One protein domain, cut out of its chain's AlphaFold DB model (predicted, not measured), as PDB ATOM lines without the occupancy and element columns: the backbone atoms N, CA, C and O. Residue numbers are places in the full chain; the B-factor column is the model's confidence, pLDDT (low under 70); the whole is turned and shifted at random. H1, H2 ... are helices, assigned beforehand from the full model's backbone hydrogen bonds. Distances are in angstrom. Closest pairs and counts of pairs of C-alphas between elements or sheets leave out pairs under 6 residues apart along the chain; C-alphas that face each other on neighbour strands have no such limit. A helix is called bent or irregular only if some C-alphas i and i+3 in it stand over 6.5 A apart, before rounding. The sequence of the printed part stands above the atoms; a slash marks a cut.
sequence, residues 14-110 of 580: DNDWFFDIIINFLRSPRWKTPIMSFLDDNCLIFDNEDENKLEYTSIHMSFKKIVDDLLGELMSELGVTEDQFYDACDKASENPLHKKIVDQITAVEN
ATOM      1  N   ASP A  14      44.276 -33.173  -4.739       57.34
ATOM      2  CA  ASP A  14      43.891 -33.118  -6.161       57.34
ATOM      3  C   ASP A  14      42.362 -33.224  -6.381       57.34
ATOM      4  O   ASP A  14      41.894 -33.129  -7.514       57.34
ATOM      5  N   ASN A  15      41.575 -33.395  -5.310       62.56
ATOM      6  CA  ASN A  15      40.116 -33.481  -5.300       62.56
ATOM      7  C   ASN A  15      39.422 -32.210  -4.762       62.56
ATOM      8  O   ASN A  15      38.194 -32.140  -4.785       62.56
ATOM      9  N   ASP A  16      40.149 -31.201  -4.271       73.31
ATOM     10  CA  ASP A  16      39.528 -30.041  -3.603       73.31
ATOM     11  C   ASP A  16      38.663 -29.211  -4.575       73.31
ATOM     12  O   ASP A  16      37.521 -28.861  -4.268       73.31
ATOM     13  N   TRP A  17      39.149 -29.007  -5.805       81.56
ATOM     14  CA  TRP A  17      38.414 -28.320  -6.877       81.56
ATOM     15  C   TRP A  17      37.092 -29.015  -7.247       81.56
ATOM     16  O   TRP A  17      36.139 -28.358  -7.671       81.56
ATOM     17  N   PHE A  18      37.018 -30.339  -7.085       82.50
ATOM     18  CA  PHE A  18      35.830 -31.129  -7.394       82.50
ATOM     19  C   PHE A  18      34.717 -30.877  -6.365       82.50
ATOM     20  O   PHE A  18      33.560 -30.653  -6.737       82.50
ATOM     21  N   PHE A  19      35.064 -30.803  -5.075       83.19
ATOM     22  CA  PHE A  19      34.103 -30.448  -4.031       83.19
ATOM     23  C   PHE A  19      33.603 -29.006  -4.164       83.19
ATOM     24  O   PHE A  19      32.402 -28.780  -4.005       83.19
ATOM     25  N   ASP A  20      34.451 -28.048  -4.546       84.19
ATOM     26  CA  ASP A  20      34.019 -26.670  -4.831       84.19
ATOM     27  C   ASP A  20      32.977 -26.593  -5.961       84.19
ATOM     28  O   ASP A  20      32.007 -25.824  -5.880       84.19
ATOM     29  N   ILE A  21      33.113 -27.420  -7.002       87.75
ATOM     30  CA  ILE A  21      32.099 -27.524  -8.060       87.75
ATOM     31  C   ILE A  21      30.794 -28.106  -7.506       87.75
ATOM     32  O   ILE A  21      29.730 -27.540  -7.774       87.75
ATOM     33  N   ILE A  22      30.846 -29.159  -6.680       86.75
ATOM     34  CA  ILE A  22      29.650 -29.712  -6.020       86.75
ATOM     35  C   ILE A  22      28.964 -28.653  -5.142       86.75
ATOM     36  O   ILE A  22      27.747 -28.498  -5.231       86.75
ATOM     37  N   ILE A  23      29.700 -27.867  -4.344       86.88
ATOM     38  CA  ILE A  23      29.124 -26.777  -3.528       86.88
ATOM     39  C   ILE A  23      28.341 -25.802  -4.411       86.88
ATOM     40  O   ILE A  23      27.209 -25.423  -4.087       86.88
ATOM     41  N   ASN A  24      28.938 -25.383  -5.525       87.62
ATOM     42  CA  ASN A  24      28.319 -24.444  -6.451       87.62
ATOM     43  C   ASN A  24      27.107 -25.064  -7.166       87.62
ATOM     44  O   ASN A  24      26.077 -24.395  -7.303       87.62
ATOM     45  N   PHE A  25      27.162 -26.351  -7.516       90.06
ATOM     46  CA  PHE A  25      26.035 -27.094  -8.076       90.06
ATOM     47  C   PHE A  25      24.867 -27.221  -7.088       90.06
ATOM     48  O   PHE A  25      23.752 -26.827  -7.431       90.06
ATOM     49  N   LEU A  26      25.108 -27.642  -5.841       87.94
ATOM     50  CA  LEU A  26      24.090 -27.727  -4.777       87.94
ATOM     51  C   LEU A  26      23.467 -26.354  -4.448       87.94
ATOM     52  O   LEU A  26      22.313 -26.247  -4.018       87.94
ATOM     53  N   ARG A  27      24.215 -25.264  -4.666       87.00
ATOM     54  CA  ARG A  27      23.713 -23.887  -4.541       87.00
ATOM     55  C   ARG A  27      22.945 -23.405  -5.775       87.00
ATOM     56  O   ARG A  27      22.176 -22.448  -5.634       87.00
ATOM     57  N   SER A  28      23.123 -24.035  -6.932       88.00
ATOM     58  CA  SER A  28      22.552 -23.605  -8.210       88.00
ATOM     59  C   SER A  28      21.029 -23.812  -8.300       88.00
ATOM     60  O   SER A  28      20.466 -24.681  -7.621       88.00
ATOM     61  N   PRO A  29      20.336 -23.075  -9.189       89.56
ATOM     62  CA  PRO A  29      18.956 -23.379  -9.556       89.56
ATOM     63  C   PRO A  29      18.782 -24.760 -10.208       89.56
ATOM     64  O   PRO A  29      17.705 -25.333 -10.074       89.56
ATOM     65  N   ARG A  30      19.809 -25.318 -10.874       88.25
ATOM     66  CA  ARG A  30      19.727 -26.644 -11.520       88.25
ATOM     67  C   ARG A  30      19.518 -27.763 -10.500       88.25
ATOM     68  O   ARG A  30      18.728 -28.656 -10.759       88.25
ATOM     69  N   TRP A  31      20.132 -27.658  -9.322       91.50
ATOM     70  CA  TRP A  31      19.835 -28.534  -8.185       91.50
ATOM     71  C   TRP A  31      18.542 -28.128  -7.464       91.50
ATOM     72  O   TRP A  31      17.635 -28.935  -7.262       91.50
ATOM     73  N   LYS A  32      18.424 -26.853  -7.071       88.94
ATOM     74  CA  LYS A  32      17.336 -26.402  -6.186       88.94
ATOM     75  C   LYS A  32      15.949 -26.506  -6.815       88.94
ATOM     76  O   LYS A  32      15.002 -26.818  -6.101       88.94
ATOM     77  N   THR A  33      15.799 -26.240  -8.110       89.44
ATOM     78  CA  THR A  33      14.491 -26.239  -8.786       89.44
ATOM     79  C   THR A  33      13.823 -27.618  -8.815       89.44
ATOM     80  O   THR A  33      12.693 -27.695  -8.323       89.44
ATOM     81  N   PRO A  34      14.453 -28.700  -9.324       90.94
ATOM     82  CA  PRO A  34      13.848 -30.034  -9.318       90.94
ATOM     83  C   PRO A  34      13.596 -30.544  -7.897       90.94
ATOM     84  O   PRO A  34      12.488 -30.997  -7.616       90.94
ATOM     85  N   ILE A  35      14.554 -30.362  -6.977       90.94
ATOM     86  CA  ILE A  35      14.398 -30.729  -5.562       90.94
ATOM     87  C   ILE A  35      13.185 -30.017  -4.948       90.94
ATOM     88  O   ILE A  35      12.254 -30.675  -4.491       90.94
ATOM     89  N   MET A  36      13.118 -28.683  -5.003       86.19
ATOM     90  CA  MET A  36      11.989 -27.933  -4.436       86.19
ATOM     91  C   MET A  36      10.661 -28.217  -5.151       86.19
ATOM     92  O   MET A  36       9.619 -28.163  -4.504       86.19
ATOM     93  N   SER A  37      10.670 -28.547  -6.451       88.50
ATOM     94  CA  SER A  37       9.449 -28.972  -7.152       88.50
ATOM     95  C   SER A  37       8.931 -30.301  -6.631       88.50
ATOM     96  O   SER A  37       7.746 -30.422  -6.345       88.50
ATOM     97  N   PHE A  38       9.817 -31.284  -6.471       92.19
ATOM     98  CA  PHE A  38       9.443 -32.587  -5.944       92.19
ATOM     99  C   PHE A  38       8.880 -32.474  -4.523       92.19
ATOM    100  O   PHE A  38       7.874 -33.107  -4.205       92.19
ATOM    101  N   LEU A  39       9.491 -31.632  -3.686       89.38
ATOM    102  CA  LEU A  39       8.997 -31.356  -2.339       89.38
ATOM    103  C   LEU A  39       7.616 -30.685  -2.368       89.38
ATOM    104  O   LEU A  39       6.706 -31.178  -1.709       89.38
ATOM    105  N   ASP A  40       7.424 -29.615  -3.149       87.06
ATOM    106  CA  ASP A  40       6.136 -28.903  -3.241       87.06
ATOM    107  C   ASP A  40       4.995 -29.808  -3.738       87.06
ATOM    108  O   ASP A  40       3.856 -29.679  -3.285       87.06
ATOM    109  N   ASP A  41       5.312 -30.749  -4.626       89.94
ATOM    110  CA  ASP A  41       4.345 -31.655  -5.240       89.94
ATOM    111  C   ASP A  41       3.948 -32.827  -4.323       89.94
ATOM    112  O   ASP A  41       2.805 -33.282  -4.382       89.94
ATOM    113  N   ASN A  42       4.858 -33.293  -3.456       88.38
ATOM    114  CA  ASN A  42       4.667 -34.504  -2.647       88.38
ATOM    115  C   ASN A  42       4.495 -34.256  -1.136       88.38
ATOM    116  O   ASN A  42       3.916 -35.101  -0.454       88.38
ATOM    117  N   CYS A  43       4.935 -33.116  -0.586       86.88
ATOM    118  CA  CYS A  43       4.857 -32.850   0.862       86.88
ATOM    119  C   CYS A  43       3.420 -32.809   1.411       86.88
ATOM    120  O   CYS A  43       3.209 -33.001   2.603       86.88
ATOM    121  N   LEU A  44       2.429 -32.607   0.538       84.94
ATOM    122  CA  LEU A  44       1.004 -32.496   0.858       84.94
ATOM    123  C   LEU A  44       0.455 -33.643   1.725       84.94
ATOM    124  O   LEU A  44      -0.418 -33.394   2.555       84.94
ATOM    125  N   ILE A  45       0.944 -34.875   1.526       83.38
ATOM    126  CA  ILE A  45       0.474 -36.069   2.252       83.38
ATOM    127  C   ILE A  45       1.238 -36.345   3.559       83.38
ATOM    128  O   ILE A  45       0.851 -37.241   4.318       83.38
ATOM    129  N   PHE A  46       2.330 -35.615   3.807       83.88
ATOM    130  CA  PHE A  46       3.180 -35.765   4.986       83.88
ATOM    131  C   PHE A  46       2.609 -34.954   6.149       83.88
ATOM    132  O   PHE A  46       2.556 -33.722   6.097       83.88
ATOM    133  N   ASP A  47       2.192 -35.658   7.193       79.12
ATOM    134  CA  ASP A  47       1.764 -35.108   8.474       79.12
ATOM    135  C   ASP A  47       2.848 -35.289   9.545       79.12
ATOM    136  O   ASP A  47       3.855 -35.975   9.355       79.12
ATOM    137  N   ASN A  48       2.651 -34.607  10.673       75.06
ATOM    138  CA  ASN A  48       3.549 -34.657  11.827       75.06
ATOM    139  C   ASN A  48       3.216 -35.825  12.782       75.06
ATOM    140  O   ASN A  48       3.633 -35.804  13.934       75.06
ATOM    141  N   GLU A  49       2.450 -36.812  12.312       74.69
ATOM    142  CA  GLU A  49       2.126 -38.027  13.062       74.69
ATOM    143  C   GLU A  49       3.361 -38.932  13.158       74.69
ATOM    144  O   GLU A  49       4.160 -39.009  12.219       74.69
ATOM    145  N   ASP A  50       3.518 -39.667  14.260       66.31
ATOM    146  CA  ASP A  50       4.633 -40.612  14.418       66.31
ATOM    147  C   ASP A  50       4.502 -41.841  13.497       66.31
ATOM    148  O   ASP A  50       5.510 -42.411  13.067       66.31
ATOM    149  N   GLU A  51       3.275 -42.225  13.125       72.88
ATOM    150  CA  GLU A  51       3.021 -43.340  12.210       72.88
ATOM    151  C   GLU A  51       3.458 -43.008  10.768       72.88
ATOM    152  O   GLU A  51       3.256 -41.908  10.251       72.88
ATOM    153  N   ASN A  52       4.102 -43.966  10.095       79.50
ATOM    154  CA  ASN A  52       4.606 -43.790   8.732       79.50
ATOM    155  C   ASN A  52       3.709 -44.511   7.726       79.50
ATOM    156  O   ASN A  52       3.621 -45.739   7.728       79.50
ATOM    157  N   LYS A  53       3.102 -43.754   6.809       81.06
ATOM    158  CA  LYS A  53       2.313 -44.307   5.703       81.06
ATOM    159  C   LYS A  53       3.236 -44.985   4.692       81.06
ATOM    160  O   LYS A  53       4.294 -44.452   4.362       81.06
ATOM    161  N   LEU A  54       2.804 -46.120   4.136       80.12
ATOM    162  CA  LEU A  54       3.575 -46.886   3.141       80.12
ATOM    163  C   LEU A  54       3.947 -46.053   1.897       80.12
ATOM    164  O   LEU A  54       5.011 -46.251   1.313       80.12
ATOM    165  N   GLU A  55       3.107 -45.080   1.538       84.62
ATOM    166  CA  GLU A  55       3.338 -44.135   0.438       84.62
ATOM    167  C   GLU A  55       4.612 -43.289   0.635       84.62
ATOM    168  O   GLU A  55       5.293 -42.966  -0.339       84.62
ATOM    169  N   TYR A  56       4.994 -42.979   1.882       86.69
ATOM    170  CA  TYR A  56       6.188 -42.176   2.174       86.69
ATOM    171  C   TYR A  56       7.469 -42.854   1.686       86.69
ATOM    172  O   TYR A  56       8.370 -42.171   1.198       86.69
ATOM    173  N   THR A  57       7.541 -44.185   1.757       85.94
ATOM    174  CA  THR A  57       8.685 -44.965   1.265       85.94
ATOM    175  C   THR A  57       8.805 -44.870  -0.256       85.94
ATOM    176  O   THR A  57       9.892 -44.624  -0.772       85.94
ATOM    177  N   SER A  58       7.694 -44.985  -0.993       88.00
ATOM    178  CA  SER A  58       7.684 -44.867  -2.462       88.00
ATOM    179  C   SER A  58       8.093 -43.470  -2.940       88.00
ATOM    180  O   SER A  58       8.818 -43.329  -3.929       88.00
ATOM    181  N   ILE A  59       7.679 -42.430  -2.213       91.31
ATOM    182  CA  ILE A  59       8.087 -41.048  -2.488       91.31
ATOM    183  C   ILE A  59       9.563 -40.844  -2.120       91.31
ATOM    184  O   ILE A  59      10.290 -40.223  -2.890       91.31
ATOM    185  N   HIS A  60      10.054 -41.409  -1.011       91.75
ATOM    186  CA  HIS A  60      11.478 -41.344  -0.658       91.75
ATOM    187  C   HIS A  60      12.367 -42.027  -1.703       91.75
ATOM    188  O   HIS A  60      13.364 -41.447  -2.113       91.75
ATOM    189  N   MET A  61      11.984 -43.199  -2.222       89.69
ATOM    190  CA  MET A  61      12.718 -43.851  -3.319       89.69
ATOM    191  C   MET A  61      12.744 -42.988  -4.590       89.69
ATOM    192  O   MET A  61      13.771 -42.912  -5.259       89.69
ATOM    193  N   SER A  62      11.643 -42.292  -4.883       91.31
ATOM    194  CA  SER A  62      11.555 -41.356  -6.013       91.31
ATOM    195  C   SER A  62      12.416 -40.101  -5.795       91.31
ATOM    196  O   SER A  62      13.022 -39.608  -6.739       91.31
ATOM    197  N   PHE A  63      12.515 -39.614  -4.552       92.12
ATOM    198  CA  PHE A  63      13.399 -38.509  -4.168       92.12
ATOM    199  C   PHE A  63      14.876 -38.869  -4.312       92.12
ATOM    200  O   PHE A  63      15.629 -38.092  -4.894       92.12
ATOM    201  N   LYS A  64      15.274 -40.053  -3.818       92.31
ATOM    202  CA  LYS A  64      16.641 -40.566  -3.969       92.31
ATOM    203  C   LYS A  64      17.020 -40.635  -5.441       92.31
ATOM    204  O   LYS A  64      17.982 -39.990  -5.825       92.31
ATOM    205  N   LYS A  65      16.161 -41.230  -6.278       92.88
ATOM    206  CA  LYS A  65      16.395 -41.275  -7.724       92.88
ATOM    207  C   LYS A  65      16.627 -39.885  -8.341       92.88
ATOM    208  O   LYS A  65      17.531 -39.741  -9.147       92.88
ATOM    209  N   ILE A  66      15.858 -38.859  -7.966       92.88
ATOM    210  CA  ILE A  66      16.074 -37.493  -8.486       92.88
ATOM    211  C   ILE A  66      17.439 -36.937  -8.060       92.88
ATOM    212  O   ILE A  66      18.088 -36.258  -8.849       92.88
ATOM    213  N   VAL A  67      17.880 -37.210  -6.831       91.12
ATOM    214  CA  VAL A  67      19.223 -36.837  -6.369       91.12
ATOM    215  C   VAL A  67      20.304 -37.600  -7.138       91.12
ATOM    216  O   VAL A  67      21.252 -36.971  -7.602       91.12
ATOM    217  N   ASP A  68      20.134 -38.910  -7.313       91.25
ATOM    218  CA  ASP A  68      21.069 -39.782  -8.028       91.25
ATOM    219  C   ASP A  68      21.189 -39.367  -9.505       91.25
ATOM    220  O   ASP A  68      22.298 -39.182 -10.002       91.25
ATOM    221  N   ASP A  69      20.061 -39.116 -10.185       92.81
ATOM    222  CA  ASP A  69      20.005 -38.631 -11.570       92.81
ATOM    223  C   ASP A  69      20.727 -37.262 -11.699       92.81
ATOM    224  O   ASP A  69      21.530 -37.066 -12.610       92.81
ATOM    225  N   LEU A  70      20.514 -36.323 -10.760       91.44
ATOM    226  CA  LEU A  70      21.156 -34.994 -10.769       91.44
ATOM    227  C   LEU A  70      22.664 -35.032 -10.473       91.44
ATOM    228  O   LEU A  70      23.417 -34.236 -11.038       91.44
ATOM    229  N   LEU A  71      23.111 -35.911  -9.573       89.38
ATOM    230  CA  LEU A  71      24.536 -36.102  -9.283       89.38
ATOM    231  C   LEU A  71      25.234 -36.853 -10.424       89.38
ATOM    232  O   LEU A  71      26.335 -36.466 -10.809       89.38
ATOM    233  N   GLY A  72      24.571 -37.847 -11.021       89.00
ATOM    234  CA  GLY A  72      25.047 -38.562 -12.205       89.00
ATOM    235  C   GLY A  72      25.202 -37.650 -13.425       89.00
ATOM    236  O   GLY A  72      26.225 -37.715 -14.106       89.00
ATOM    237  N   GLU A  73      24.251 -36.735 -13.664       90.25
ATOM    238  CA  GLU A  73      24.396 -35.673 -14.672       90.25
ATOM    239  C   GLU A  73      25.648 -34.819 -14.417       90.25
ATOM    240  O   GLU A  73      26.454 -34.633 -15.328       90.25
ATOM    241  N   LEU A  74      25.851 -34.336 -13.183       89.00
ATOM    242  CA  LEU A  74      27.024 -33.527 -12.829       89.00
ATOM    243  C   LEU A  74      28.337 -34.300 -13.033       89.00
ATOM    244  O   LEU A  74      29.276 -33.775 -13.626       89.00
ATOM    245  N   MET A  75      28.412 -35.543 -12.555       87.12
ATOM    246  CA  MET A  75      29.597 -36.395 -12.698       87.12
ATOM    247  C   MET A  75      29.915 -36.672 -14.171       87.12
ATOM    248  O   MET A  75      31.073 -36.557 -14.580       87.12
ATOM    249  N   SER A  76      28.891 -36.937 -14.989       88.88
ATOM    250  CA  SER A  76      29.044 -37.118 -16.434       88.88
ATOM    251  C   SER A  76      29.468 -35.833 -17.155       88.88
ATOM    252  O   SER A  76      30.221 -35.923 -18.123       88.88
ATOM    253  N   GLU A  77      29.016 -34.651 -16.720       88.38
ATOM    254  CA  GLU A  77      29.462 -33.356 -17.265       88.38
ATOM    255  C   GLU A  77      30.923 -33.046 -16.901       88.38
ATOM    256  O   GLU A  77      31.644 -32.454 -17.706       88.38
ATOM    257  N   LEU A  78      31.381 -33.482 -15.724       86.19
ATOM    258  CA  LEU A  78      32.768 -33.334 -15.269       86.19
ATOM    259  C   LEU A  78      33.716 -34.427 -15.793       86.19
ATOM    260  O   LEU A  78      34.930 -34.294 -15.653       86.19
ATOM    261  N   GLY A  79      33.184 -35.501 -16.388       82.62
ATOM    262  CA  GLY A  79      33.970 -36.658 -16.828       82.62
ATOM    263  C   GLY A  79      34.567 -37.478 -15.676       82.62
ATOM    264  O   GLY A  79      35.572 -38.158 -15.878       82.62
ATOM    265  N   VAL A  80      33.969 -37.400 -14.483       85.00
ATOM    266  CA  VAL A  80      34.402 -38.109 -13.269       85.00
ATOM    267  C   VAL A  80      33.656 -39.438 -13.169       85.00
ATOM    268  O   VAL A  80      32.432 -39.474 -13.304       85.00
ATOM    269  N   THR A  81      34.374 -40.538 -12.938       83.50
ATOM    270  CA  THR A  81      33.754 -41.862 -12.769       83.50
ATOM    271  C   THR A  81      33.185 -42.054 -11.362       83.50
ATOM    272  O   THR A  81      33.627 -41.422 -10.405       83.50
ATOM    273  N   GLU A  82      32.223 -42.969 -11.213       80.62
ATOM    274  CA  GLU A  82      31.656 -43.347  -9.907       80.62
ATOM    275  C   GLU A  82      32.748 -43.789  -8.918       80.62
ATOM    276  O   GLU A  82      32.791 -43.294  -7.794       80.62
ATOM    277  N   ASP A  83      33.702 -44.615  -9.360       81.88
ATOM    278  CA  ASP A  83      34.845 -45.035  -8.537       81.88
ATOM    279  C   ASP A  83      35.669 -43.837  -8.031       81.88
ATOM    280  O   ASP A  83      36.029 -43.788  -6.859       81.88
ATOM    281  N   GLN A  84      35.929 -42.838  -8.886       80.69
ATOM    282  CA  GLN A  84      36.646 -41.614  -8.505       80.69
ATOM    283  C   GLN A  84      35.843 -40.748  -7.529       80.69
ATOM    284  O   GLN A  84      36.436 -40.101  -6.666       80.69
ATOM    285  N   PHE A  85      34.511 -40.742  -7.640       82.25
ATOM    286  CA  PHE A  85      33.638 -40.062  -6.688       82.25
ATOM    287  C   PHE A  85      33.707 -40.712  -5.303       82.25
ATOM    288  O   PHE A  85      33.933 -40.006  -4.322       82.25
ATOM    289  N   TYR A  86      33.610 -42.043  -5.214       82.56
ATOM    290  CA  TYR A  86      33.764 -42.763  -3.946       82.56
ATOM    291  C   TYR A  86      35.160 -42.558  -3.334       82.56
ATOM    292  O   TYR A  86      35.269 -42.186  -2.165       82.56
ATOM    293  N   ASP A  87      36.219 -42.665  -4.141       82.06
ATOM    294  CA  ASP A  87      37.600 -42.383  -3.732       82.06
ATOM    295  C   ASP A  87      37.787 -40.944  -3.210       82.06
ATOM    296  O   ASP A  87      38.609 -40.701  -2.321       82.06
ATOM    297  N   ALA A  88      37.064 -39.972  -3.779       81.62
ATOM    298  CA  ALA A  88      37.062 -38.588  -3.319       81.62
ATOM    299  C   ALA A  88      36.242 -38.412  -2.031       81.62
ATOM    300  O   ALA A  88      36.663 -37.660  -1.153       81.62
ATOM    301  N   CYS A  89      35.118 -39.119  -1.878       81.38
ATOM    302  CA  CYS A  89      34.299 -39.116  -0.663       81.38
ATOM    303  C   CYS A  89      35.019 -39.723   0.549       81.38
ATOM    304  O   CYS A  89      34.921 -39.163   1.640       81.38
ATOM    305  N   ASP A  90      35.794 -40.795   0.377       80.44
ATOM    306  CA  ASP A  90      36.595 -41.368   1.468       80.44
ATOM    307  C   ASP A  90      37.696 -40.390   1.928       80.44
ATOM    308  O   ASP A  90      37.877 -40.138   3.127       80.44
ATOM    309  N   LYS A  91      38.377 -39.748   0.968       78.81
ATOM    310  CA  LYS A  91      39.408 -38.720   1.217       78.81
ATOM    311  C   LYS A  91      38.819 -37.395   1.729       78.81
ATOM    312  O   LYS A  91      39.507 -36.639   2.407       78.81
ATOM    313  N   ALA A  92      37.526 -37.133   1.510       77.50
ATOM    314  CA  ALA A  92      36.823 -35.956   2.035       77.50
ATOM    315  C   ALA A  92      36.840 -35.872   3.570       77.50
ATOM    316  O   ALA A  92      36.642 -34.793   4.127       77.50
ATOM    317  N   SER A  93      37.089 -36.992   4.257       71.94
ATOM    318  CA  SER A  93      37.250 -37.046   5.712       71.94
ATOM    319  C   SER A  93      38.403 -36.179   6.246       71.94
ATOM    320  O   SER A  93      38.344 -35.756   7.403       71.94
ATOM    321  N   GLU A  94      39.398 -35.856   5.412       76.31
ATOM    322  CA  GLU A  94      40.543 -35.002   5.757       76.31
ATOM    323  C   GLU A  94      40.180 -33.506   5.838       76.31
ATOM    324  O   GLU A  94      40.800 -32.760   6.597       76.31
ATOM    325  N   ASN A  95      39.146 -33.062   5.111       80.69
ATOM    326  CA  ASN A  95      38.698 -31.667   5.087       80.69
ATOM    327  C   ASN A  95      37.287 -31.531   5.708       80.69
ATOM    328  O   ASN A  95      36.311 -32.026   5.136       80.69
ATOM    329  N   PRO A  96      37.117 -30.797   6.832       81.44
ATOM    330  CA  PRO A  96      35.817 -30.614   7.487       81.44
ATOM    331  C   PRO A  96      34.708 -30.036   6.595       81.44
ATOM    332  O   PRO A  96      33.528 -30.217   6.898       81.44
ATOM    333  N   LEU A  97      35.058 -29.318   5.523       79.88
ATOM    334  CA  LEU A  97      34.106 -28.760   4.565       79.88
ATOM    335  C   LEU A  97      33.635 -29.835   3.572       79.88
ATOM    336  O   LEU A  97      32.433 -29.972   3.348       79.88
ATOM    337  N   HIS A  98      34.554 -30.657   3.054       82.62
ATOM    338  CA  HIS A  98      34.235 -31.751   2.128       82.62
ATOM    339  C   HIS A  98      33.418 -32.832   2.826       82.62
ATOM    340  O   HIS A  98      32.361 -33.222   2.330       82.62
ATOM    341  N   LYS A  99      33.809 -33.198   4.052       83.94
ATOM    342  CA  LYS A  99      33.017 -34.083   4.904       83.94
ATOM    343  C   LYS A  99      31.574 -33.594   5.086       83.94
ATOM    344  O   LYS A  99      30.657 -34.381   4.894       83.94
ATOM    345  N   LYS A 100      31.339 -32.304   5.369       84.69
ATOM    346  CA  LYS A 100      29.972 -31.751   5.507       84.69
ATOM    347  C   LYS A 100      29.124 -31.915   4.238       84.69
ATOM    348  O   LYS A 100      27.911 -32.073   4.346       84.69
ATOM    349  N   ILE A 101      29.735 -31.869   3.055       84.75
ATOM    350  CA  ILE A 101      29.043 -32.056   1.769       84.75
ATOM    351  C   ILE A 101      28.696 -33.532   1.565       84.75
ATOM    352  O   ILE A 101      27.560 -33.843   1.215       84.75
ATOM    353  N   VAL A 102      29.636 -34.439   1.848       84.50
ATOM    354  CA  VAL A 102      29.401 -35.892   1.806       84.50
ATOM    355  C   VAL A 102      28.336 -36.307   2.826       84.50
ATOM    356  O   VAL A 102      27.423 -37.054   2.477       84.50
ATOM    357  N   ASP A 103      28.371 -35.756   4.042       83.62
ATOM    358  CA  ASP A 103      27.341 -35.949   5.069       83.62
ATOM    359  C   ASP A 103      25.970 -35.427   4.580       83.62
ATOM    360  O   ASP A 103      24.949 -36.079   4.793       83.62
ATOM    361  N   GLN A 104      25.926 -34.283   3.880       84.00
ATOM    362  CA  GLN A 104      24.690 -33.715   3.324       84.00
ATOM    363  C   GLN A 104      24.112 -34.552   2.168       84.00
ATOM    364  O   GLN A 104      22.890 -34.687   2.080       84.00
ATOM    365  N   ILE A 105      24.959 -35.109   1.298       85.31
ATOM    366  CA  ILE A 105      24.535 -36.016   0.221       85.31
ATOM    367  C   ILE A 105      24.050 -37.338   0.829       85.31
ATOM    368  O   ILE A 105      22.925 -37.751   0.572       85.31
ATOM    369  N   THR A 106      24.824 -37.942   1.733       83.81
ATOM    370  CA  THR A 106      24.451 -39.185   2.438       83.81
ATOM    371  C   THR A 106      23.160 -39.027   3.257       83.81
ATOM    372  O   THR A 106      22.355 -39.953   3.350       83.81
ATOM    373  N   ALA A 107      22.881 -37.836   3.803       83.50
ATOM    374  CA  ALA A 107      21.636 -37.554   4.520       83.50
ATOM    375  C   ALA A 107      20.363 -37.688   3.658       83.50
ATOM    376  O   ALA A 107      19.273 -37.818   4.219       83.50
ATOM    377  N   VAL A 108      20.472 -37.718   2.323       86.50
ATOM    378  CA  VAL A 108      19.358 -38.035   1.408       86.50
ATOM    379  C   VAL A 108      18.842 -39.463   1.620       86.50
ATOM    380  O   VAL A 108      17.640 -39.709   1.489       86.50
ATOM    381  N   GLU A 109      19.700 -40.399   2.035       83.69
ATOM    382  CA  GLU A 109      19.290 -41.762   2.385       83.69
ATOM    383  C   GLU A 109      18.509 -41.843   3.703       83.69
ATOM    384  O   GLU A 109      17.766 -42.800   3.937       83.69
ATOM    385  N   ASN A 110      18.631 -40.836   4.570       88.12
ATOM    386  CA  ASN A 110      17.985 -40.835   5.873       88.12
ATOM    387  C   ASN A 110      16.494 -40.477   5.749       88.12
ATOM    388  O   ASN A 110      16.106 -39.307   5.714       88.12
TER     389      ASN A 110
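AT A GLANCE: This is residues 14 to 110 of the 580 residues of the protein "Cilia- and flagella-associated protein 36" of Stylonychia lemnae (UniProt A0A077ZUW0). A long helical hairpin, H2 and H3, runs from a free-standing loop at residues 47 to 52 to a head of three shorter helices at its open end. There H1 leads into H2, H4 stands crosswise beyond H3, and H5 folds back from H4 until its last residues reach H3. The printed part has 97 residues with five named helices, H1 to H5 in chain order, and no named strand: all helix. It is only just loose, close to compact, with a radius of gyration of the C-alphas of 15.2 A, and elongated, spanning 45 by 24 by 21 A.

IN THESE COORDINATES: H1, residues 16 to 27, begins at C-alpha 16 (39.528, -30.041, -3.603). H2, residues 29 to 45, measures 25.3 A and is irregular: C-alphas 41 and 44 are 7.0 A apart. H3, residues 54 to 78, measures 37.1 A. H4 holds residues 82 to 94. H5, residues 96 to 109, ends at C-alpha 109 (19.290, -41.762, 2.385).

HOW THE PARTS SIT: H1 touches residues 98 to 101 of H5, the hub, at a steep tilt of 49 degrees; the closest C-alphas, of Phe 19 and His 98, are 6.3 A apart. H2 and H3 form a hairpin, at a shallow tilt of 5 degrees, opposite ways; their closest C-alphas, of Trp 31 and Leu 70, are 7.1 A apart. H3 and H5 only just touch, with 3 pairs of C-alphas within 8 A, the closest those of Lys 64 and Val 108 at 6.5 A. H4 touches H5 at a steep tilt of 52 degrees, closest at the C-alphas of Ala 92 and His 98, 4.9 A. Packing is mostly crossed, with 1 of these 4 pairs at a shallow tilt. H2 is apart from H4 and H5. Every O i to N i+4 pair is within hydrogen-bond range in H1, against 10 of 13 in H2, 20 of 21 in H3, 7 of 9 in H4 and 8 of 10 in H5.

THE WHOLE: The C-alphas of Asp 14 and Glu 49, the two farthest apart, are 46.2 A apart. The printed part has no cut and no long link. Residues 14, 15 and 50 have pLDDT under 70.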